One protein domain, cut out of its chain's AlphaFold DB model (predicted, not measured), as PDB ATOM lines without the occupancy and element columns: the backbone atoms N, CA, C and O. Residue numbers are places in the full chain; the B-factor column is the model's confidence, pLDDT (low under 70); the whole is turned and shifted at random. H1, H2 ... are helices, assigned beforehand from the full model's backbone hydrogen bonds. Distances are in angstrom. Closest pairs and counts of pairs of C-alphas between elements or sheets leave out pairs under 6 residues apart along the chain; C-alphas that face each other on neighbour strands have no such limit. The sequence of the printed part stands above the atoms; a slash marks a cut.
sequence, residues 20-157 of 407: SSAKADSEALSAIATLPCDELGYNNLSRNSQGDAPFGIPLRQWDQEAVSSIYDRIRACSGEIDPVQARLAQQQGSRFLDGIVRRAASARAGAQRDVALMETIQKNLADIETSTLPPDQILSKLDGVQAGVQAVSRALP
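This is residues 20 to 157 of the 407 residues of an uncharacterized protein of Lichenibacterium minor (UniProt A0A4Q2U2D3). One long helix, H4, makes the length of a rod; H5 folds back along its last part, while H2 and H3 pack on its first part and H1 packs on H3. The printed part has 138 residues with five named helices, H1 to H5 in chain order, and no named strand: class all helix. It is extended, radius of gyration of the C-alphas 22.0 A, spanning 75 by 25 by 21 A.

H4, residues 83 to 130, measures 69.1 A from C-alpha 83 (22.936, -44.786, 26.809) to C-alpha 130 (-27.629, 1.463, 35.540). H5 is residues 135 to 152, 25.9 A; H3 64 to 77, 20.1 A; H2 42 to 49; H1 20 to 33, 20.4 A.

The hub, H4, forms hairpins with H3 (closest C-alphas Val 67 and Leu 97, 6.6 A) and H5 (Ile 121 and Val 145, 5.5 A). H2 touches H4 at Tyr 42 and Ala 89, C-alphas 5.3 A apart, a shallow tilt of 10 degrees, the same way. H1 touches H3 with residues 28 to 33 alone, closest C-alphas Leu 29 and Ala 66, 5.7 A. H1 and H4 are apart. Every O i to N i+4 pair is within hydrogen-bond range in H1, H2, H3 and H5; 43 of 44 in H4.

The C-alphas of Asp 82 and Pro 134 are farthest apart, 75.2 A. The printed part has no cut; the link H2 to H3 is long. Residues 20 to 25 have pLDDT under 70.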
ATOM      1  N   SER A  20      -9.539 -20.345  18.426       51.50
ATOM      2  CA  SER A  20      -8.189 -20.402  17.857       51.50
ATOM      3  C   SER A  20      -7.186 -21.101  18.783       51.50
ATOM      4  O   SER A  20      -6.239 -21.710  18.287       51.50
ATOM      5  N   SER A  21      -7.420 -21.077  20.104       49.50
ATOM      6  CA  SER A  21      -6.562 -21.750  21.085       49.50
ATOM      7  C   SER A  21      -6.654 -23.264  20.942       49.50
ATOM      8  O   SER A  21      -5.632 -23.887  20.702       49.50
ATOM      9  N   ALA A  22      -7.858 -23.847  20.935       53.72
ATOM     10  CA  ALA A  22      -8.023 -25.304  20.845       53.72
ATOM     11  C   ALA A  22      -7.396 -25.907  19.569       53.72
ATOM     12  O   ALA A  22      -6.887 -27.028  19.568       53.72
ATOM     13  N   LYS A  23      -7.392 -25.150  18.461       57.72
ATOM     14  CA  LYS A  23      -6.736 -25.569  17.212       57.72
ATOM     15  C   LYS A  23      -5.213 -25.386  17.266       57.72
ATOM     16  O   LYS A  23      -4.504 -26.264  16.773       57.72
ATOM     17  N   ALA A  24      -4.725 -24.309  17.887       61.44
ATOM     18  CA  ALA A  24      -3.300 -24.086  18.142       61.44
ATOM     19  C   ALA A  24      -2.708 -25.139  19.095       61.44
ATOM     20  O   ALA A  24      -1.583 -25.583  18.879       61.44
ATOM     21  N   ASP A  25      -3.491 -25.599  20.072       64.81
ATOM     22  CA  ASP A  25      -3.092 -26.625  21.036       64.81
ATOM     23  C   ASP A  25      -2.829 -27.966  20.313       64.81
ATOM     24  O   ASP A  25      -1.781 -28.583  20.502       64.81
ATOM     25  N   SER A  26      -3.678 -28.353  19.347       70.88
ATOM     26  CA  SER A  26      -3.446 -29.558  18.521       70.88
ATOM     27  C   SER A  26      -2.205 -29.470  17.615       70.88
ATOM     28  O   SER A  26      -1.521 -30.468  17.377       70.88
ATOM     29  N   GLU A  27      -1.888 -28.275  17.104       72.25
ATOM     30  CA  GLU A  27      -0.724 -28.064  16.238       72.25
ATOM     31  C   GLU A  27       0.577 -28.047  17.047       72.25
ATOM     32  O   GLU A  27       1.550 -28.675  16.627       72.25
ATOM     33  N   ALA A  28       0.579 -27.436  18.234       72.31
ATOM     34  CA  ALA A  28       1.705 -27.470  19.163       72.31
ATOM     35  C   ALA A  28       2.051 -28.909  19.591       72.31
ATOM     36  O   ALA A  28       3.221 -29.296  19.573       72.31
ATOM     37  N   LEU A  29       1.035 -29.729  19.885       77.56
ATOM     38  CA  LEU A  29       1.202 -31.150  20.208       77.56
ATOM     39  C   LEU A  29       1.794 -31.949  19.039       77.56
ATOM     40  O   LEU A  29       2.709 -32.752  19.231       77.56
ATOM     41  N   SER A  30       1.320 -31.709  17.812       83.81
ATOM     42  CA  SER A  30       1.888 -32.377  16.634       83.81
ATOM     43  C   SER A  30       3.324 -31.929  16.331       83.81
ATOM     44  O   SER A  30       4.149 -32.757  15.948       83.81
ATOM     45  N   ALA A  31       3.658 -30.656  16.571       83.31
ATOM     46  CA  ALA A  31       5.019 -30.150  16.424       83.31
ATOM     47  C   ALA A  31       5.981 -30.846  17.400       83.31
ATOM     48  O   ALA A  31       7.035 -31.318  16.969       83.31
ATOM     49  N   ILE A  32       5.575 -31.008  18.668       84.69
ATOM     50  CA  ILE A  32       6.315 -31.771  19.685       84.69
ATOM     51  C   ILE A  32       6.602 -33.199  19.209       84.69
ATOM     52  O   ILE A  32       7.740 -33.664  19.289       84.69
ATOM     53  N   ALA A  33       5.584 -33.889  18.687       86.06
ATOM     54  CA  ALA A  33       5.715 -35.275  18.241       86.06
ATOM     55  C   ALA A  33       6.728 -35.441  17.092       86.06
ATOM     56  O   ALA A  33       7.312 -36.513  16.928       86.06
ATOM     57  N   THR A  34       6.958 -34.378  16.315       90.06
ATOM     58  CA  THR A  34       7.903 -34.354  15.189       90.06
ATOM     59  C   THR A  34       9.275 -33.772  15.525       90.06
ATOM     60  O   THR A  34      10.127 -33.722  14.638       90.06
ATOM     61  N   LEU A  35       9.522 -33.353  16.774       90.19
ATOM     62  CA  LEU A  35      10.817 -32.790  17.161       90.19
ATOM     63  C   LEU A  35      11.938 -33.807  16.905       90.19
ATOM     64  O   LEU A  35      11.827 -34.963  17.339       90.19
ATOM     65  N   PRO A  36      13.009 -33.420  16.198       91.50
ATOM     66  CA  PRO A  36      14.126 -34.315  15.954       91.50
ATOM     67  C   PRO A  36      14.886 -34.577  17.271       91.50
ATOM     68  O   PRO A  36      14.823 -33.793  18.220       91.50
ATOM     69  N   CYS A  37      15.531 -35.740  17.381       89.69
ATOM     70  CA  CYS A  37      16.096 -36.206  18.653       89.69
ATOM     71  C   CYS A  37      17.294 -35.376  19.147       89.69
ATOM     72  O   CYS A  37      17.582 -35.360  20.343       89.69
ATOM     73  N   ASP A  38      17.954 -34.639  18.257       87.12
ATOM     74  CA  ASP A  38      19.001 -33.663  18.566       87.12
ATOM     75  C   ASP A  38      18.460 -32.425  19.308       87.12
ATOM     76  O   ASP A  38      19.089 -31.937  20.252       87.12
ATOM     77  N   GLU A  39      17.253 -31.964  18.975       85.94
ATOM     78  CA  GLU A  39      16.551 -30.881  19.689       85.94
ATOM     79  C   GLU A  39      16.112 -31.288  21.107       85.94
ATOM     80  O   GLU A  39      15.924 -30.444  21.984       85.94
ATOM     81  N   LEU A  40      16.011 -32.592  21.370       85.62
ATOM     82  CA  LEU A  40      15.694 -33.155  22.689       85.62
ATOM     83  C   LEU A  40      16.940 -33.539  23.498       85.62
ATOM     84  O   LEU A  40      16.834 -34.098  24.591       85.62
ATOM     85  N   GLY A  41      18.129 -33.205  22.990       82.38
ATOM     86  CA  GLY A  41      19.383 -33.377  23.707       82.38
ATOM     87  C   GLY A  41      19.478 -32.498  24.960       82.38
ATOM     88  O   GLY A  41      18.867 -31.433  25.067       82.38
ATOM     89  N   TYR A  42      20.322 -32.918  25.907       80.12
ATOM     90  CA  TYR A  42      20.533 -32.246  27.198       80.12
ATOM     91  C   TYR A  42      20.762 -30.725  27.081       80.12
ATOM     92  O   TYR A  42      20.145 -29.937  27.803       80.12
ATOM     93  N   ASN A  43      21.612 -30.300  26.140       81.44
ATOM     94  CA  ASN A  43      21.946 -28.886  25.946       81.44
ATOM     95  C   ASN A  43      20.735 -28.054  25.492       81.44
ATOM     96  O   ASN A  43      20.565 -26.917  25.939       81.44
ATOM     97  N   ASN A  44      19.877 -28.626  24.648       82.62
ATOM     98  CA  ASN A  44      18.696 -27.952  24.117       82.62
ATOM     99  C   ASN A  44      17.553 -27.930  25.138       82.62
ATOM    100  O   ASN A  44      16.911 -26.891  25.292       82.62
ATOM    101  N   LEU A  45      17.362 -28.997  25.923       84.00
ATOM    102  CA  LEU A  45      16.429 -28.999  27.060       84.00
ATOM    103  C   LEU A  45      16.796 -27.930  28.098       84.00
ATOM    104  O   LEU A  45      15.940 -27.162  28.534       84.00
ATOM    105  N   SER A  46      18.082 -27.825  28.448       80.44
ATOM    106  CA  SER A  46      18.573 -26.802  29.377       80.44
ATOM    107  C   SER A  46      18.340 -25.385  28.840       80.44
ATOM    108  O   SER A  46      17.799 -24.534  29.549       80.44
ATOM    109  N   ARG A  47      18.650 -25.135  27.561       84.25
ATOM    110  CA  ARG A  47      18.435 -23.826  26.925       84.25
ATOM    111  C   ARG A  47      16.951 -23.449  26.859       84.25
ATOM    112  O   ARG A  47      16.590 -22.330  27.210       84.25
ATOM    113  N   ASN A  48      16.089 -24.389  26.475       85.25
ATOM    114  CA  ASN A  48      14.644 -24.168  26.409       85.25
ATOM    115  C   ASN A  48      14.004 -24.016  27.797       85.25
ATOM    116  O   ASN A  48      12.945 -23.404  27.920       85.25
ATOM    117  N   SER A  49      14.647 -24.512  28.861       81.19
ATOM    118  CA  SER A  49      14.137 -24.395  30.232       81.19
ATOM    119  C   SER A  49      14.030 -22.957  30.722       81.19
ATOM    120  O   SER A  49      13.180 -22.673  31.559       81.19
ATOM    121  N   GLN A  50      14.830 -22.034  30.196       82.81
ATOM    122  CA  GLN A  50      14.898 -20.666  30.714       82.81
ATOM    123  C   GLN A  50      13.990 -19.678  29.970       82.81
ATOM    124  O   GLN A  50      13.793 -18.570  30.456       82.81
ATOM    125  N   GLY A  51      13.414 -20.063  28.827       83.06
ATOM    126  CA  GLY A  51      12.570 -19.182  28.016       83.06
ATOM    127  C   GLY A  51      11.099 -19.130  28.449       83.06
ATOM    128  O   GLY A  51      10.584 -20.058  29.075       83.06
ATOM    129  N   ASP A  52      10.408 -18.065  28.034       76.38
ATOM    130  CA  ASP A  52       8.957 -17.871  28.224       76.38
ATOM    131  C   ASP A  52       8.096 -18.742  27.284       76.38
ATOM    132  O   ASP A  52       6.880 -18.872  27.463       76.38
ATOM    133  N   ALA A  53       8.730 -19.352  26.276       84.56
ATOM    134  CA  ALA A  53       8.108 -20.261  25.321       84.56
ATOM    135  C   ALA A  53       9.053 -21.432  24.977       84.56
ATOM    136  O   ALA A  53       9.713 -21.401  23.932       84.56
ATOM    137  N   PRO A  54       9.171 -22.454  25.847       82.31
ATOM    138  CA  PRO A  54      10.001 -23.622  25.566       82.31
ATOM    139  C   PRO A  54       9.515 -24.302  24.279       82.31
ATOM    140  O   PRO A  54       8.315 -24.526  24.119       82.31
ATOM    141  N   PHE A  55      10.427 -24.580  23.341       84.69
ATOM    142  CA  PHE A  55      10.103 -25.112  22.004       84.69
ATOM    143  C   PHE A  55       9.131 -24.241  21.186       84.69
ATOM    144  O   PHE A  55       8.417 -24.737  20.318       84.69
ATOM    145  N   GLY A  56       9.078 -22.936  21.469       82.12
ATOM    146  CA  GLY A  56       8.159 -22.010  20.807       82.12
ATOM    147  C   GLY A  56       6.709 -22.112  21.287       82.12
ATOM    148  O   GLY A  56       5.852 -21.424  20.737       82.12
ATOM    149  N   ILE A  57       6.429 -22.916  22.320       81.62
ATOM    150  CA  ILE A  57       5.092 -23.069  22.903       81.62
ATOM    151  C   ILE A  57       4.985 -22.159  24.135       81.62
ATOM    152  O   ILE A  57       5.683 -22.395  25.126       81.62
ATOM    153  N   PRO A  58       4.122 -21.126  24.119       82.69
ATOM    154  CA  PRO A  58       3.882 -20.250  25.263       82.69
ATOM    155  C   PRO A  58       3.513 -21.036  26.525       82.69
ATOM    156  O   PRO A  58       2.639 -21.897  26.468       82.69
ATOM    157  N   LEU A  59       4.073 -20.679  27.688       81.19
ATOM    158  CA  LEU A  59       3.829 -21.366  28.975       81.19
ATOM    159  C   LEU A  59       2.346 -21.626  29.307       81.19
ATOM    160  O   LEU A  59       2.016 -22.626  29.933       81.19
ATOM    161  N   ARG A  60       1.430 -20.757  28.870       78.81
ATOM    162  CA  ARG A  60      -0.024 -20.916  29.074       78.81
ATOM    163  C   ARG A  60      -0.643 -22.121  28.342       78.81
ATOM    164  O   ARG A  60      -1.648 -22.654  28.814       78.81
ATOM    165  N   GLN A  61      -0.039 -22.547  27.232       82.94
ATOM    166  CA  GLN A  61      -0.484 -23.669  26.393       82.94
ATOM    167  C   GLN A  61       0.076 -25.021  26.858       82.94
ATOM    168  O   GLN A  61      -0.319 -26.057  26.346       82.94
ATOM    169  N   TRP A  62       0.955 -25.042  27.861       83.94
ATOM    170  CA  TRP A  62       1.519 -26.284  28.394       83.94
ATOM    171  C   TRP A  62       0.528 -27.020  29.288       83.94
ATOM    172  O   TRP A  62       0.408 -26.754  30.487       83.94
ATOM    173  N   ASP A  63      -0.260 -27.909  28.699       86.12
ATOM    174  CA  ASP A  63      -1.166 -28.812  29.400       86.12
ATOM    175  C   ASP A  63      -0.515 -30.168  29.715       86.12
ATOM    176  O   ASP A  63       0.671 -30.402  29.471       86.12
ATOM    177  N   GLN A  64      -1.287 -31.046  30.357       85.62
ATOM    178  CA  GLN A  64      -0.813 -32.369  30.748       85.62
ATOM    179  C   GLN A  64      -0.500 -33.245  29.522       85.62
ATOM    180  O   GLN A  64       0.410 -34.069  29.592       85.62
ATOM    181  N   GLU A  65      -1.196 -33.021  28.404       86.75
ATOM    182  CA  GLU A  65      -1.027 -33.760  27.152       86.75
ATOM    183  C   GLU A  65       0.287 -33.386  26.445       86.75
ATOM    184  O   GLU A  65       1.040 -34.267  26.019       86.75
ATOM    185  N   ALA A  66       0.641 -32.097  26.419       86.25
ATOM    186  CA  ALA A  66       1.908 -31.604  25.877       86.25
ATOM    187  C   ALA A  66       3.106 -32.117  26.673       86.25
ATOM    188  O   ALA A  66       4.120 -32.525  26.101       86.25
ATOM    189  N   VAL A  67       2.963 -32.164  27.997       88.31
ATOM    190  CA  VAL A  67       3.978 -32.725  28.891       88.31
ATOM    191  C   VAL A  67       4.171 -34.218  28.630       88.31
ATOM    192  O   VAL A  67       5.316 -34.657  28.492       88.31
ATOM    193  N   SER A  68       3.088 -34.998  28.509       88.75
ATOM    194  CA  SER A  68       3.199 -36.427  28.186       88.75
ATOM    195  C   SER A  68       3.787 -36.667  26.797       88.75
ATOM    196  O   SER A  68       4.653 -37.526  26.656       88.75
ATOM    197  N   SER A  69       3.409 -35.859  25.802       89.50
ATOM    198  CA  SER A  69       3.909 -35.982  24.428       89.50
ATOM    199  C   SER A  69       5.426 -35.775  24.349       89.50
ATOM    200  O   SER A  69       6.135 -36.564  23.723       89.50
ATOM    201  N   ILE A  70       5.966 -34.780  25.067       89.19
ATOM    202  CA  ILE A  70       7.421 -34.593  25.172       89.19
ATOM    203  C   ILE A  70       8.078 -35.758  25.900       89.19
ATOM    204  O   ILE A  70       9.144 -36.208  25.482       89.19
ATOM    205  N   TYR A  71       7.470 -36.260  26.976       89.88
ATOM    206  CA  TYR A  71       8.029 -37.383  27.724       89.88
ATOM    207  C   TYR A  71       8.145 -38.641  26.854       89.88
ATOM    208  O   TYR A  71       9.188 -39.301  26.840       89.88
ATOM    209  N   ASP A  72       7.104 -38.936  26.076       91.19
ATOM    210  CA  ASP A  72       7.087 -40.058  25.143       91.19
ATOM    211  C   ASP A  72       8.094 -39.863  24.010       91.19
ATOM    212  O   ASP A  72       8.798 -40.808  23.645       91.19
ATOM    213  N   ARG A  73       8.259 -38.631  23.515       91.25
ATOM    214  CA  ARG A  73       9.267 -38.317  22.498       91.25
ATOM    215  C   ARG A  73      10.699 -38.454  23.029       91.25
ATOM    216  O   ARG A  73      11.527 -39.065  22.361       91.25
ATOM    217  N   ILE A  74      10.988 -37.975  24.244       89.12
ATOM    218  CA  ILE A  74      12.292 -38.167  24.910       89.12
ATOM    219  C   ILE A  74      12.578 -39.662  25.092       89.12
ATOM    220  O   ILE A  74      13.696 -40.119  24.849       89.12
ATOM    221  N   ARG A  75      11.566 -40.448  25.484       89.81
ATOM    222  CA  ARG A  75      11.695 -41.904  25.613       89.81
ATOM    223  C   ARG A  75      11.966 -42.560  24.258       89.81
ATOM    224  O   ARG A  75      12.866 -43.391  24.189       89.81
ATOM    225  N   ALA A  76      11.264 -42.179  23.194       91.69
ATOM    226  CA  ALA A  76      11.507 -42.702  21.848       91.69
ATOM    227  C   ALA A  76      12.940 -42.407  21.363       91.69
ATOM    228  O   ALA A  76      13.628 -43.307  20.891       91.69
ATOM    229  N   CYS A  77      13.428 -41.183  21.581       90.75
ATOM    230  CA  CYS A  77      14.780 -40.765  21.200       90.75
ATOM    231  C   CYS A  77      15.896 -41.421  22.029       90.75
ATOM    232  O   CYS A  77      17.038 -41.497  21.584       90.75
ATOM    233  N   SER A  78      15.588 -41.930  23.227       87.12
ATOM    234  CA  SER A  78      16.577 -42.581  24.098       87.12
ATOM    235  C   SER A  78      17.191 -43.856  23.506       87.12
ATOM    236  O   SER A  78      18.270 -44.252  23.936       87.12
ATOM    237  N   GLY A  79      16.538 -44.474  22.513       87.38
ATOM    238  CA  GLY A  79      17.070 -45.629  21.786       87.38
ATOM    239  C   GLY A  79      18.075 -45.282  20.681       87.38
ATOM    240  O   GLY A  79      18.825 -46.156  20.261       87.38
ATOM    241  N   GLU A  80      18.106 -44.028  20.220       88.81
ATOM    242  CA  GLU A  80      18.968 -43.572  19.115       88.81
ATOM    243  C   GLU A  80      20.259 -42.888  19.601       88.81
ATOM    244  O   GLU A  80      21.180 -42.660  18.820       88.81
ATOM    245  N   ILE A  81      20.333 -42.559  20.893       83.31
ATOM    246  CA  ILE A  81      21.418 -41.787  21.504       83.31
ATOM    247  C   ILE A  81      22.253 -42.702  22.418       83.31
ATOM    248  O   ILE A  81      21.772 -43.724  22.907       83.31
ATOM    249  N   ASP A  82      23.506 -42.323  22.681       87.94
ATOM    250  CA  ASP A  82      24.371 -42.955  23.684       87.94
ATOM    251  C   ASP A  82      23.612 -43.202  25.015       87.94
ATOM    252  O   ASP A  82      23.016 -42.264  25.565       87.94
ATOM    253  N   PRO A  83      23.640 -44.431  25.575       86.88
ATOM    254  CA  PRO A  83      22.936 -44.786  26.809       86.88
ATOM    255  C   PRO A  83      23.275 -43.891  28.012       86.88
ATOM    256  O   PRO A  83      22.436 -43.714  28.902       86.88
ATOM    257  N   VAL A  84      24.477 -43.306  28.067       88.62
ATOM    258  CA  VAL A  84      24.847 -42.354  29.126       88.62
ATOM    259  C   VAL A  84      24.097 -41.034  28.948       88.62
ATOM    260  O   VAL A  84      23.507 -40.521  29.902       88.62
ATOM    261  N   GLN A  85      24.054 -40.507  27.721       83.12
ATOM    262  CA  GLN A  85      23.308 -39.288  27.406       83.12
ATOM    263  C   GLN A  85      21.797 -39.491  27.550       83.12
ATOM    264  O   GLN A  85      21.120 -38.600  28.057       83.12
ATOM    265  N   ALA A  86      21.278 -40.669  27.198       82.06
ATOM    266  CA  ALA A  86      19.877 -41.033  27.391       82.06
ATOM    267  C   ALA A  86      19.450 -40.953  28.869       82.06
ATOM    268  O   ALA A  86      18.408 -40.374  29.186       82.06
ATOM    269  N   ARG A  87      20.272 -41.468  29.798       86.81
ATOM    270  CA  ARG A  87      19.993 -41.383  31.246       86.81
ATOM    271  C   ARG A  87      20.027 -39.943  31.759       86.81
ATOM    272  O   ARG A  87      19.148 -39.552  32.528       86.81
ATOM    273  N   LEU A  88      21.002 -39.146  31.315       86.31
ATOM    274  CA  LEU A  88      21.074 -37.721  31.660       86.31
ATOM    275  C   LEU A  88      19.875 -36.938  31.106       86.31
ATOM    276  O   LEU A  88      19.288 -36.137  31.833       86.31
ATOM    277  N   ALA A  89      19.479 -37.193  29.856       82.69
ATOM    278  CA  ALA A  89      18.325 -36.562  29.223       82.69
ATOM    279  C   ALA A  89      17.015 -36.920  29.940       82.69
ATOM    280  O   ALA A  89      16.199 -36.035  30.171       82.69
ATOM    281  N   GLN A  90      16.835 -38.169  30.386       87.19
ATOM    282  CA  GLN A  90      15.669 -38.562  31.188       87.19
ATOM    283  C   GLN A  90      15.639 -37.876  32.561       87.19
ATOM    284  O   GLN A  90      14.604 -37.338  32.960       87.19
ATOM    285  N   GLN A  91      16.766 -37.851  33.282       88.50
ATOM    286  CA  GLN A  91      16.835 -37.236  34.613       88.50
ATOM    287  C   GLN A  91      16.626 -35.715  34.568       88.50
ATOM    288  O   GLN A  91      16.077 -35.125  35.498       88.50
ATOM    289  N   GLN A  92      17.078 -35.066  33.498       85.50
ATOM    290  CA  GLN A  92      16.935 -33.623  33.312       85.50
ATOM    291  C   GLN A  92      15.592 -33.265  32.683       85.50
ATOM    292  O   GLN A  92      15.001 -32.257  33.057       85.50
ATOM    293  N   GLY A  93      15.069 -34.124  31.807       86.88
ATOM    294  CA  GLY A  93      13.738 -34.006  31.226       86.88
ATOM    295  C   GLY A  93      12.653 -33.968  32.296       86.88
ATOM    296  O   GLY A  93      11.788 -33.100  32.241       86.88
ATOM    297  N   SER A  94      12.732 -34.816  33.329       87.88
ATOM    298  CA  SER A  94      11.766 -34.776  34.437       87.88
ATOM    299  C   SER A  94      11.815 -33.455  35.214       87.88
ATOM    300  O   SER A  94      10.780 -32.827  35.421       87.88
ATOM    301  N   ARG A  95      13.013 -32.965  35.565       88.31
ATOM    302  CA  ARG A  95      13.189 -31.666  36.246       88.31
ATOM    303  C   ARG A  95      12.711 -30.490  35.395       88.31
ATOM    304  O   ARG A  95      12.100 -29.555  35.911       88.31
ATOM    305  N   PHE A  96      13.003 -30.534  34.100       88.25
ATOM    306  CA  PHE A  96      12.575 -29.542  33.121       88.25
ATOM    307  C   PHE A  96      11.049 -29.478  33.023       88.25
ATOM    308  O   PHE A  96      10.476 -28.394  33.140       88.25
ATOM    309  N   LEU A  97      10.395 -30.632  32.871       88.44
ATOM    310  CA  LEU A  97       8.942 -30.721  32.764       88.44
ATOM    311  C   LEU A  97       8.255 -30.291  34.059       88.44
ATOM    312  O   LEU A  97       7.326 -29.491  33.994       88.44
ATOM    313  N   ASP A  98       8.760 -30.691  35.229       89.50
ATOM    314  CA  ASP A  98       8.257 -30.197  36.519       89.50
ATOM    315  C   ASP A  98       8.353 -28.665  36.618       89.50
ATOM    316  O   ASP A  98       7.422 -27.990  37.071       89.50
ATOM    317  N   GLY A  99       9.471 -28.093  36.160       89.56
ATOM    318  CA  GLY A  99       9.676 -26.648  36.111       89.56
ATOM    319  C   GLY A  99       8.719 -25.935  35.152       89.56
ATOM    320  O   GLY A  99       8.251 -24.832  35.447       89.56
ATOM    321  N   ILE A 100       8.397 -26.549  34.014       87.25
ATOM    322  CA  ILE A 100       7.404 -26.014  33.079       87.25
ATOM    323  C   ILE A 100       5.999 -26.127  33.651       87.25
ATOM    324  O   ILE A 100       5.297 -25.123  33.655       87.25
ATOM    325  N   VAL A 101       5.602 -27.277  34.197       88.88
ATOM    326  CA  VAL A 101       4.269 -27.482  34.785       88.88
ATOM    327  C   VAL A 101       4.003 -26.463  35.890       88.88
ATOM    328  O   VAL A 101       2.947 -25.832  35.900       88.88
ATOM    329  N   ARG A 102       4.973 -26.217  36.783       89.50
ATOM    330  CA  ARG A 102       4.830 -25.198  37.840       89.50
ATOM    331  C   ARG A 102       4.677 -23.786  37.273       89.50
ATOM    332  O   ARG A 102       3.822 -23.033  37.741       89.50
ATOM    333  N   ARG A 103       5.472 -23.415  36.265       87.75
ATOM    334  CA  ARG A 103       5.380 -22.091  35.624       87.75
ATOM    335  C   ARG A 103       4.101 -21.925  34.812       87.75
ATOM    336  O   ARG A 103       3.475 -20.877  34.898       87.75
ATOM    337  N   ALA A 104       3.677 -22.955  34.091       85.12
ATOM    338  CA  ALA A 104       2.421 -22.997  33.355       85.12
ATOM    339  C   ALA A 104       1.221 -22.871  34.302       85.12
ATOM    340  O   ALA A 104       0.327 -22.064  34.059       85.12
ATOM    341  N   ALA A 105       1.228 -23.594  35.428       85.44
ATOM    342  CA  ALA A 105       0.206 -23.473  36.466       85.44
ATOM    343  C   ALA A 105       0.166 -22.058  37.063       85.44
ATOM    344  O   ALA A 105      -0.910 -21.480  37.204       85.44
ATOM    345  N   SER A 106       1.329 -21.465  37.352       86.44
ATOM    346  CA  SER A 106       1.420 -20.079  37.829       86.44
ATOM    347  C   SER A 106       0.904 -19.072  36.793       86.44
ATOM    348  O   SER A 106       0.114 -18.195  37.140       86.44
ATOM    349  N   ALA A 107       1.270 -19.235  35.519       80.81
ATOM    350  CA  ALA A 107       0.804 -18.388  34.424       80.81
ATOM    351  C   ALA A 107      -0.716 -18.498  34.218       80.81
ATOM    352  O   ALA A 107      -1.386 -17.481  34.041       80.81
ATOM    353  N   ARG A 108      -1.284 -19.709  34.301       82.88
ATOM    354  CA  ARG A 108      -2.738 -19.934  34.240       82.88
ATOM    355  C   ARG A 108      -3.464 -19.324  35.428       82.88
ATOM    356  O   ARG A 108      -4.487 -18.680  35.230       82.88
ATOM    357  N   ALA A 109      -2.931 -19.477  36.639       83.56
ATOM    358  CA  ALA A 109      -3.497 -18.847  37.828       83.56
ATOM    359  C   ALA A 109      -3.479 -17.312  37.713       83.56
ATOM    360  O   ALA A 109      -4.444 -16.660  38.103       83.56
ATOM    361  N   GLY A 110      -2.416 -16.735  37.139       80.62
ATOM    362  CA  GLY A 110      -2.353 -15.312  36.797       80.62
ATOM    363  C   GLY A 110      -3.436 -14.911  35.795       80.62
ATOM    364  O   GLY A 110      -4.248 -14.042  36.088       80.62
ATOM    365  N   ALA A 111      -3.531 -15.623  34.670       76.06
ATOM    366  CA  ALA A 111      -4.532 -15.348  33.640       76.06
ATOM    367  C   ALA A 111      -5.979 -15.479  34.156       76.06
ATOM    368  O   ALA A 111      -6.830 -14.661  33.821       76.06
ATOM    369  N   GLN A 112      -6.272 -16.474  35.001       83.81
ATOM    370  CA  GLN A 112      -7.592 -16.632  35.622       83.81
ATOM    371  C   GLN A 112      -7.924 -15.481  36.577       83.81
ATOM    372  O   GLN A 112      -9.063 -15.014  36.591       83.81
ATOM    373  N   ARG A 113      -6.939 -14.990  37.346       82.56
ATOM    374  CA  ARG A 113      -7.116 -13.793  38.182       82.56
ATOM    375  C   ARG A 113      -7.410 -12.563  37.331       82.56
ATOM    376  O   ARG A 113      -8.316 -11.813  37.679       82.56
ATOM    377  N   ASP A 114      -6.706 -12.390  36.215       76.50
ATOM    378  CA  ASP A 114      -6.926 -11.262  35.307       76.50
ATOM    379  C   ASP A 114      -8.332 -11.303  34.687       76.50
ATOM    380  O   ASP A 114      -9.010 -10.278  34.631       76.50
ATOM    381  N   VAL A 115      -8.812 -12.487  34.288       78.88
ATOM    382  CA  VAL A 115     -10.180 -12.671  33.768       78.88
ATOM    383  C   VAL A 115     -11.229 -12.349  34.834       78.88
ATOM    384  O   VAL A 115     -12.131 -11.555  34.572       78.88
ATOM    385  N   ALA A 116     -11.093 -12.894  36.048       81.19
ATOM    386  CA  ALA A 116     -12.025 -12.625  37.146       81.19
ATOM    387  C   ALA A 116     -12.049 -11.135  37.536       81.19
ATOM    388  O   ALA A 116     -13.098 -10.564  37.854       81.19
ATOM    389  N   LEU A 117     -10.891 -10.475  37.483       82.50
ATOM    390  CA  LEU A 117     -10.780  -9.052  37.768       82.50
ATOM    391  C   LEU A 117     -11.407  -8.202  36.654       82.50
ATOM    392  O   LEU A 117     -12.116  -7.243  36.952       82.50
ATOM    393  N   MET A 118     -11.242  -8.585  35.385       75.44
ATOM    394  CA  MET A 118     -11.932  -7.948  34.258       75.44
ATOM    395  C   MET A 118     -13.453  -8.112  34.333       75.44
ATOM    396  O   MET A 118     -14.176  -7.152  34.073       75.44
ATOM    397  N   GLU A 119     -13.950  -9.282  34.735       83.88
ATOM    398  CA  GLU A 119     -15.382  -9.511  34.960       83.88
ATOM    399  C   GLU A 119     -15.916  -8.623  36.094       83.88
ATOM    400  O   GLU A 119     -16.956  -7.978  35.956       83.88
ATOM    401  N   THR A 120     -15.151  -8.493  37.183       84.44
ATOM    402  CA  THR A 120     -15.478  -7.593  38.301       84.44
ATOM    403  C   THR A 120     -15.514  -6.130  37.853       84.44
ATOM    404  O   THR A 120     -16.443  -5.397  38.195       84.44
ATOM    405  N   ILE A 121     -14.539  -5.697  37.044       78.56
ATOM    406  CA  ILE A 121     -14.500  -4.349  36.463       78.56
ATOM    407  C   ILE A 121     -15.723  -4.104  35.574       78.56
ATOM    408  O   ILE A 121     -16.375  -3.067  35.704       78.56
ATOM    409  N   GLN A 122     -16.055  -5.047  34.687       82.12
ATOM    410  CA  GLN A 122     -17.209  -4.929  33.794       82.12
ATOM    411  C   GLN A 122     -18.520  -4.857  34.574       82.12
ATOM    412  O   GLN A 122     -19.355  -4.004  34.276       82.12
ATOM    413  N   LYS A 123     -18.678  -5.694  35.602       84.50
ATOM    414  CA  LYS A 123     -19.846  -5.673  36.483       84.50
ATOM    415  C   LYS A 123     -19.974  -4.339  37.216       84.50
ATOM    416  O   LYS A 123     -21.040  -3.738  37.191       84.50
ATOM    417  N   ASN A 124     -18.886  -3.833  37.798       81.06
ATOM    418  CA  ASN A 124     -18.899  -2.546  38.494       81.06
ATOM    419  C   ASN A 124     -19.232  -1.381  37.552       81.06
ATOM    420  O   ASN A 124     -19.951  -0.468  37.949       81.06
ATOM    421  N   LEU A 125     -18.753  -1.411  36.306       80.38
ATOM    422  CA  LEU A 125     -19.112  -0.413  35.296       80.38
ATOM    423  C   LEU A 125     -20.582  -0.494  34.885       80.38
ATOM    424  O   LEU A 125     -21.235   0.542  34.805       80.38
ATOM    425  N   ALA A 126     -21.108  -1.699  34.661       82.06
ATOM    426  CA  ALA A 126     -22.518  -1.898  34.340       82.06
ATOM    427  C   ALA A 126     -23.429  -1.448  35.496       82.06
ATOM    428  O   ALA A 126     -24.443  -0.785  35.263       82.06
ATOM    429  N   ASP A 127     -23.031  -1.733  36.738       80.31
ATOM    430  CA  ASP A 127     -23.692  -1.211  37.931       80.31
ATOM    431  C   ASP A 127     -23.681   0.319  37.906       80.31
ATOM    432  O   ASP A 127     -24.740   0.916  38.001       80.31
ATOM    433  N   ILE A 128     -22.525   0.969  37.719       79.88
ATOM    434  CA  ILE A 128     -22.421   2.442  37.669       79.88
ATOM    435  C   ILE A 128     -23.320   3.043  36.576       79.88
ATOM    436  O   ILE A 128     -23.897   4.108  36.774       79.88
ATOM    437  N   GLU A 129     -23.446   2.391  35.420       80.81
ATOM    438  CA  GLU A 129     -24.268   2.894  34.314       80.81
ATOM    439  C   GLU A 129     -25.773   2.778  34.560       80.81
ATOM    440  O   GLU A 129     -26.535   3.614  34.076       80.81
ATOM    441  N   THR A 130     -26.205   1.750  35.286       83.94
ATOM    442  CA  THR A 130     -27.629   1.463  35.540       83.94
ATOM    443  C   THR A 130     -28.115   1.981  36.889       83.94
ATOM    444  O   THR A 130     -29.310   1.985  37.179       83.94
ATOM    445  N   SER A 131     -27.184   2.418  37.724       76.94
ATOM    446  CA  SER A 131     -27.415   2.750  39.112       76.94
ATOM    447  C   SER A 131     -27.938   4.174  39.315       76.94
ATOM    448  O   SER A 131     -27.407   5.145  38.783       76.94
ATOM    449  N   THR A 132     -28.937   4.295  40.191       78.44
ATOM    450  CA  THR A 132     -29.393   5.549  40.813       78.44
ATOM    451  C   THR A 132     -28.710   5.807  42.164       78.44
ATOM    452  O   THR A 132     -29.283   6.461  43.037       78.44
ATOM    453  N   LEU A 133     -27.518   5.240  42.385       81.25
ATOM    454  CA  LEU A 133     -26.787   5.398  43.640       81.25
ATOM    455  C   LEU A 133     -26.409   6.869  43.856       81.25
ATOM    456  O   LEU A 133     -26.207   7.611  42.889       81.25
ATOM    457  N   PRO A 134     -26.294   7.294  45.122       85.31
ATOM    458  CA  PRO A 134     -25.844   8.637  45.424       85.31
ATOM    459  C   PRO A 134     -24.398   8.856  44.920       85.31
ATOM    460  O   PRO A 134     -23.618   7.898  44.818       85.31
ATOM    461  N   PRO A 135     -24.036  10.098  44.539       80.56
ATOM    462  CA  PRO A 135     -22.786  10.400  43.830       80.56
ATOM    463  C   PRO A 135     -21.498   9.946  44.537       80.56
ATOM    464  O   PRO A 135     -20.522   9.574  43.886       80.56
ATOM    465  N   ASP A 136     -21.498   9.951  45.865       80.25
ATOM    466  CA  ASP A 136     -20.405   9.506  46.730       80.25
ATOM    467  C   ASP A 136     -20.109   8.004  46.575       80.25
ATOM    468  O   ASP A 136     -18.950   7.593  46.468       80.25
ATOM    469  N   GLN A 137     -21.149   7.175  46.472       86.25
ATOM    470  CA  GLN A 137     -20.994   5.737  46.240       86.25
ATOM    471  C   GLN A 137     -20.515   5.431  44.818       86.25
ATOM    472  O   GLN A 137     -19.761   4.475  44.610       86.25
ATOM    473  N   ILE A 138     -20.908   6.254  43.840       81.44
ATOM    474  CA  ILE A 138     -20.423   6.137  42.461       81.44
ATOM    475  C   ILE A 138     -18.917   6.425  42.403       81.44
ATOM    476  O   ILE A 138     -18.193   5.663  41.762       81.44
ATOM    477  N   LEU A 139     -18.433   7.462  43.100       80.44
ATOM    478  CA  LEU A 139     -17.002   7.796  43.166       80.44
ATOM    479  C   LEU A 139     -16.168   6.641  43.733       80.44
ATOM    480  O   LEU A 139     -15.203   6.221  43.101       80.44
ATOM    481  N   SER A 140     -16.594   6.068  44.861       85.19
ATOM    482  CA  SER A 140     -15.901   4.933  45.487       85.19
ATOM    483  C   SER A 140     -15.814   3.711  44.559       85.19
ATOM    484  O   SER A 140     -14.752   3.099  44.408       85.19
ATOM    485  N   LYS A 141     -16.905   3.378  43.849       84.62
ATOM    486  CA  LYS A 141     -16.880   2.302  42.843       84.62
ATOM    487  C   LYS A 141     -15.967   2.635  41.657       84.62
ATOM    488  O   LYS A 141     -15.290   1.738  41.152       84.62
ATOM    489  N   LEU A 142     -15.923   3.897  41.220       82.31
ATOM    490  CA  LEU A 142     -15.038   4.353  40.144       82.31
ATOM    491  C   LEU A 142     -13.559   4.198  40.521       82.31
ATOM    492  O   LEU A 142     -12.764   3.753  39.693       82.31
ATOM    493  N   ASP A 143     -13.201   4.504  41.768       86.19
ATOM    494  CA  ASP A 143     -11.837   4.340  42.281       86.19
ATOM    495  C   ASP A 143     -11.430   2.859  42.314       86.19
ATOM    496  O   ASP A 143     -10.331   2.502  41.883       86.19
ATOM    497  N   GLY A 144     -12.347   1.974  42.725       83.94
ATOM    498  CA  GLY A 144     -12.145   0.523  42.660       83.94
ATOM    499  C   GLY A 144     -11.939   0.010  41.229       83.94
ATOM    500  O   GLY A 144     -11.054  -0.814  40.980       83.94
ATOM    501  N   VAL A 145     -12.703   0.534  40.263       84.12
ATOM    502  CA  VAL A 145     -12.515   0.237  38.834       84.12
ATOM    503  C   VAL A 145     -11.153   0.732  38.347       84.12
ATOM    504  O   VAL A 145     -10.451  -0.011  37.664       84.12
ATOM    505  N   GLN A 146     -10.739   1.944  38.722       84.94
ATOM    506  CA  GLN A 146      -9.446   2.502  38.325       84.94
ATOM    507  C   GLN A 146      -8.273   1.672  38.870       84.94
ATOM    508  O   GLN A 146      -7.347   1.361  38.118       84.94
ATOM    509  N   ALA A 147      -8.326   1.261  40.140       83.38
ATOM    510  CA  ALA A 147      -7.317   0.387  40.740       83.38
ATOM    511  C   ALA A 147      -7.250  -0.977  40.031       83.38
ATOM    512  O   ALA A 147      -6.162  -1.471  39.726       83.38
ATOM    513  N   GLY A 148      -8.409  -1.555  39.693       79.19
ATOM    514  CA  GLY A 148      -8.483  -2.787  38.911       79.19
ATOM    515  C   GLY A 148      -7.849  -2.637  37.526       79.19
ATOM    516  O   GLY A 148      -7.011  -3.442  37.130       79.19
ATOM    517  N   VAL A 149      -8.180  -1.567  36.802       79.12
ATOM    518  CA  VAL A 149      -7.607  -1.293  35.475       79.12
ATOM    519  C   VAL A 149      -6.096  -1.112  35.553       79.12
ATOM    520  O   VAL A 149      -5.385  -1.644  34.706       79.12
ATOM    521  N   GLN A 150      -5.582  -0.428  36.579       82.62
ATOM    522  CA  GLN A 150      -4.140  -0.306  36.793       82.62
ATOM    523  C   GLN A 150      -3.471  -1.665  37.041       82.62
ATOM    524  O   GLN A 150      -2.380  -1.892  36.515       82.62
ATOM    525  N   ALA A 151      -4.122  -2.591  37.751       79.12
ATOM    526  CA  ALA A 151      -3.599  -3.941  37.957       79.12
ATOM    527  C   ALA A 151      -3.490  -4.738  36.639       79.12
ATOM    528  O   ALA A 151      -2.461  -5.365  36.395       79.12
ATOM    529  N   VAL A 152      -4.488  -4.640  35.748       78.06
ATOM    530  CA  VAL A 152      -4.484  -5.332  34.434       78.06
ATOM    531  C   VAL A 152      -3.712  -4.554  33.360       78.06
ATOM    532  O   VAL A 152      -3.373  -5.094  32.309       78.06
ATOM    533  N   SER A 153      -3.381  -3.284  33.601       78.25
ATOM    534  CA  SER A 153      -2.790  -2.374  32.604       78.25
ATOM    535  C   SER A 153      -1.459  -2.844  32.005       78.25
ATOM    536  O   SER A 153      -1.075  -2.370  30.933       78.25
ATOM    537  N   ARG A 154      -0.758  -3.759  32.690       74.00
ATOM    538  CA  ARG A 154       0.477  -4.396  32.205       74.00
ATOM    539  C   ARG A 154       0.214  -5.520  31.204       74.00
ATOM    540  O   ARG A 154       1.078  -5.795  30.381       74.00
ATOM    541  N   ALA A 155      -0.953  -6.158  31.281       71.00
ATOM    542  CA  ALA A 155      -1.373  -7.236  30.390       71.00
ATOM    543  C   ALA A 155      -2.186  -6.724  29.186       71.00
ATOM    544  O   ALA A 155      -2.241  -7.381  28.148       71.00
ATOM    545  N   LEU A 156      -2.815  -5.550  29.310       74.31
ATOM    546  CA  LEU A 156      -3.615  -4.940  28.247       74.31
ATOM    547  C   LEU A 156      -2.743  -4.240  27.186       74.31
ATOM    548  O   LEU A 156      -1.818  -3.504  27.541       74.31
ATOM    549  N   PRO A 157      -3.074  -4.382  25.887       77.25
ATOM    550  CA  PRO A 157      -2.511  -3.547  24.829       77.25
ATOM    551  C   PRO A 157      -2.710  -2.045  25.116       77.25
ATOM    552  O   PRO A 157      -3.758  -1.667  25.658       77.25
TER     553      PRO A 157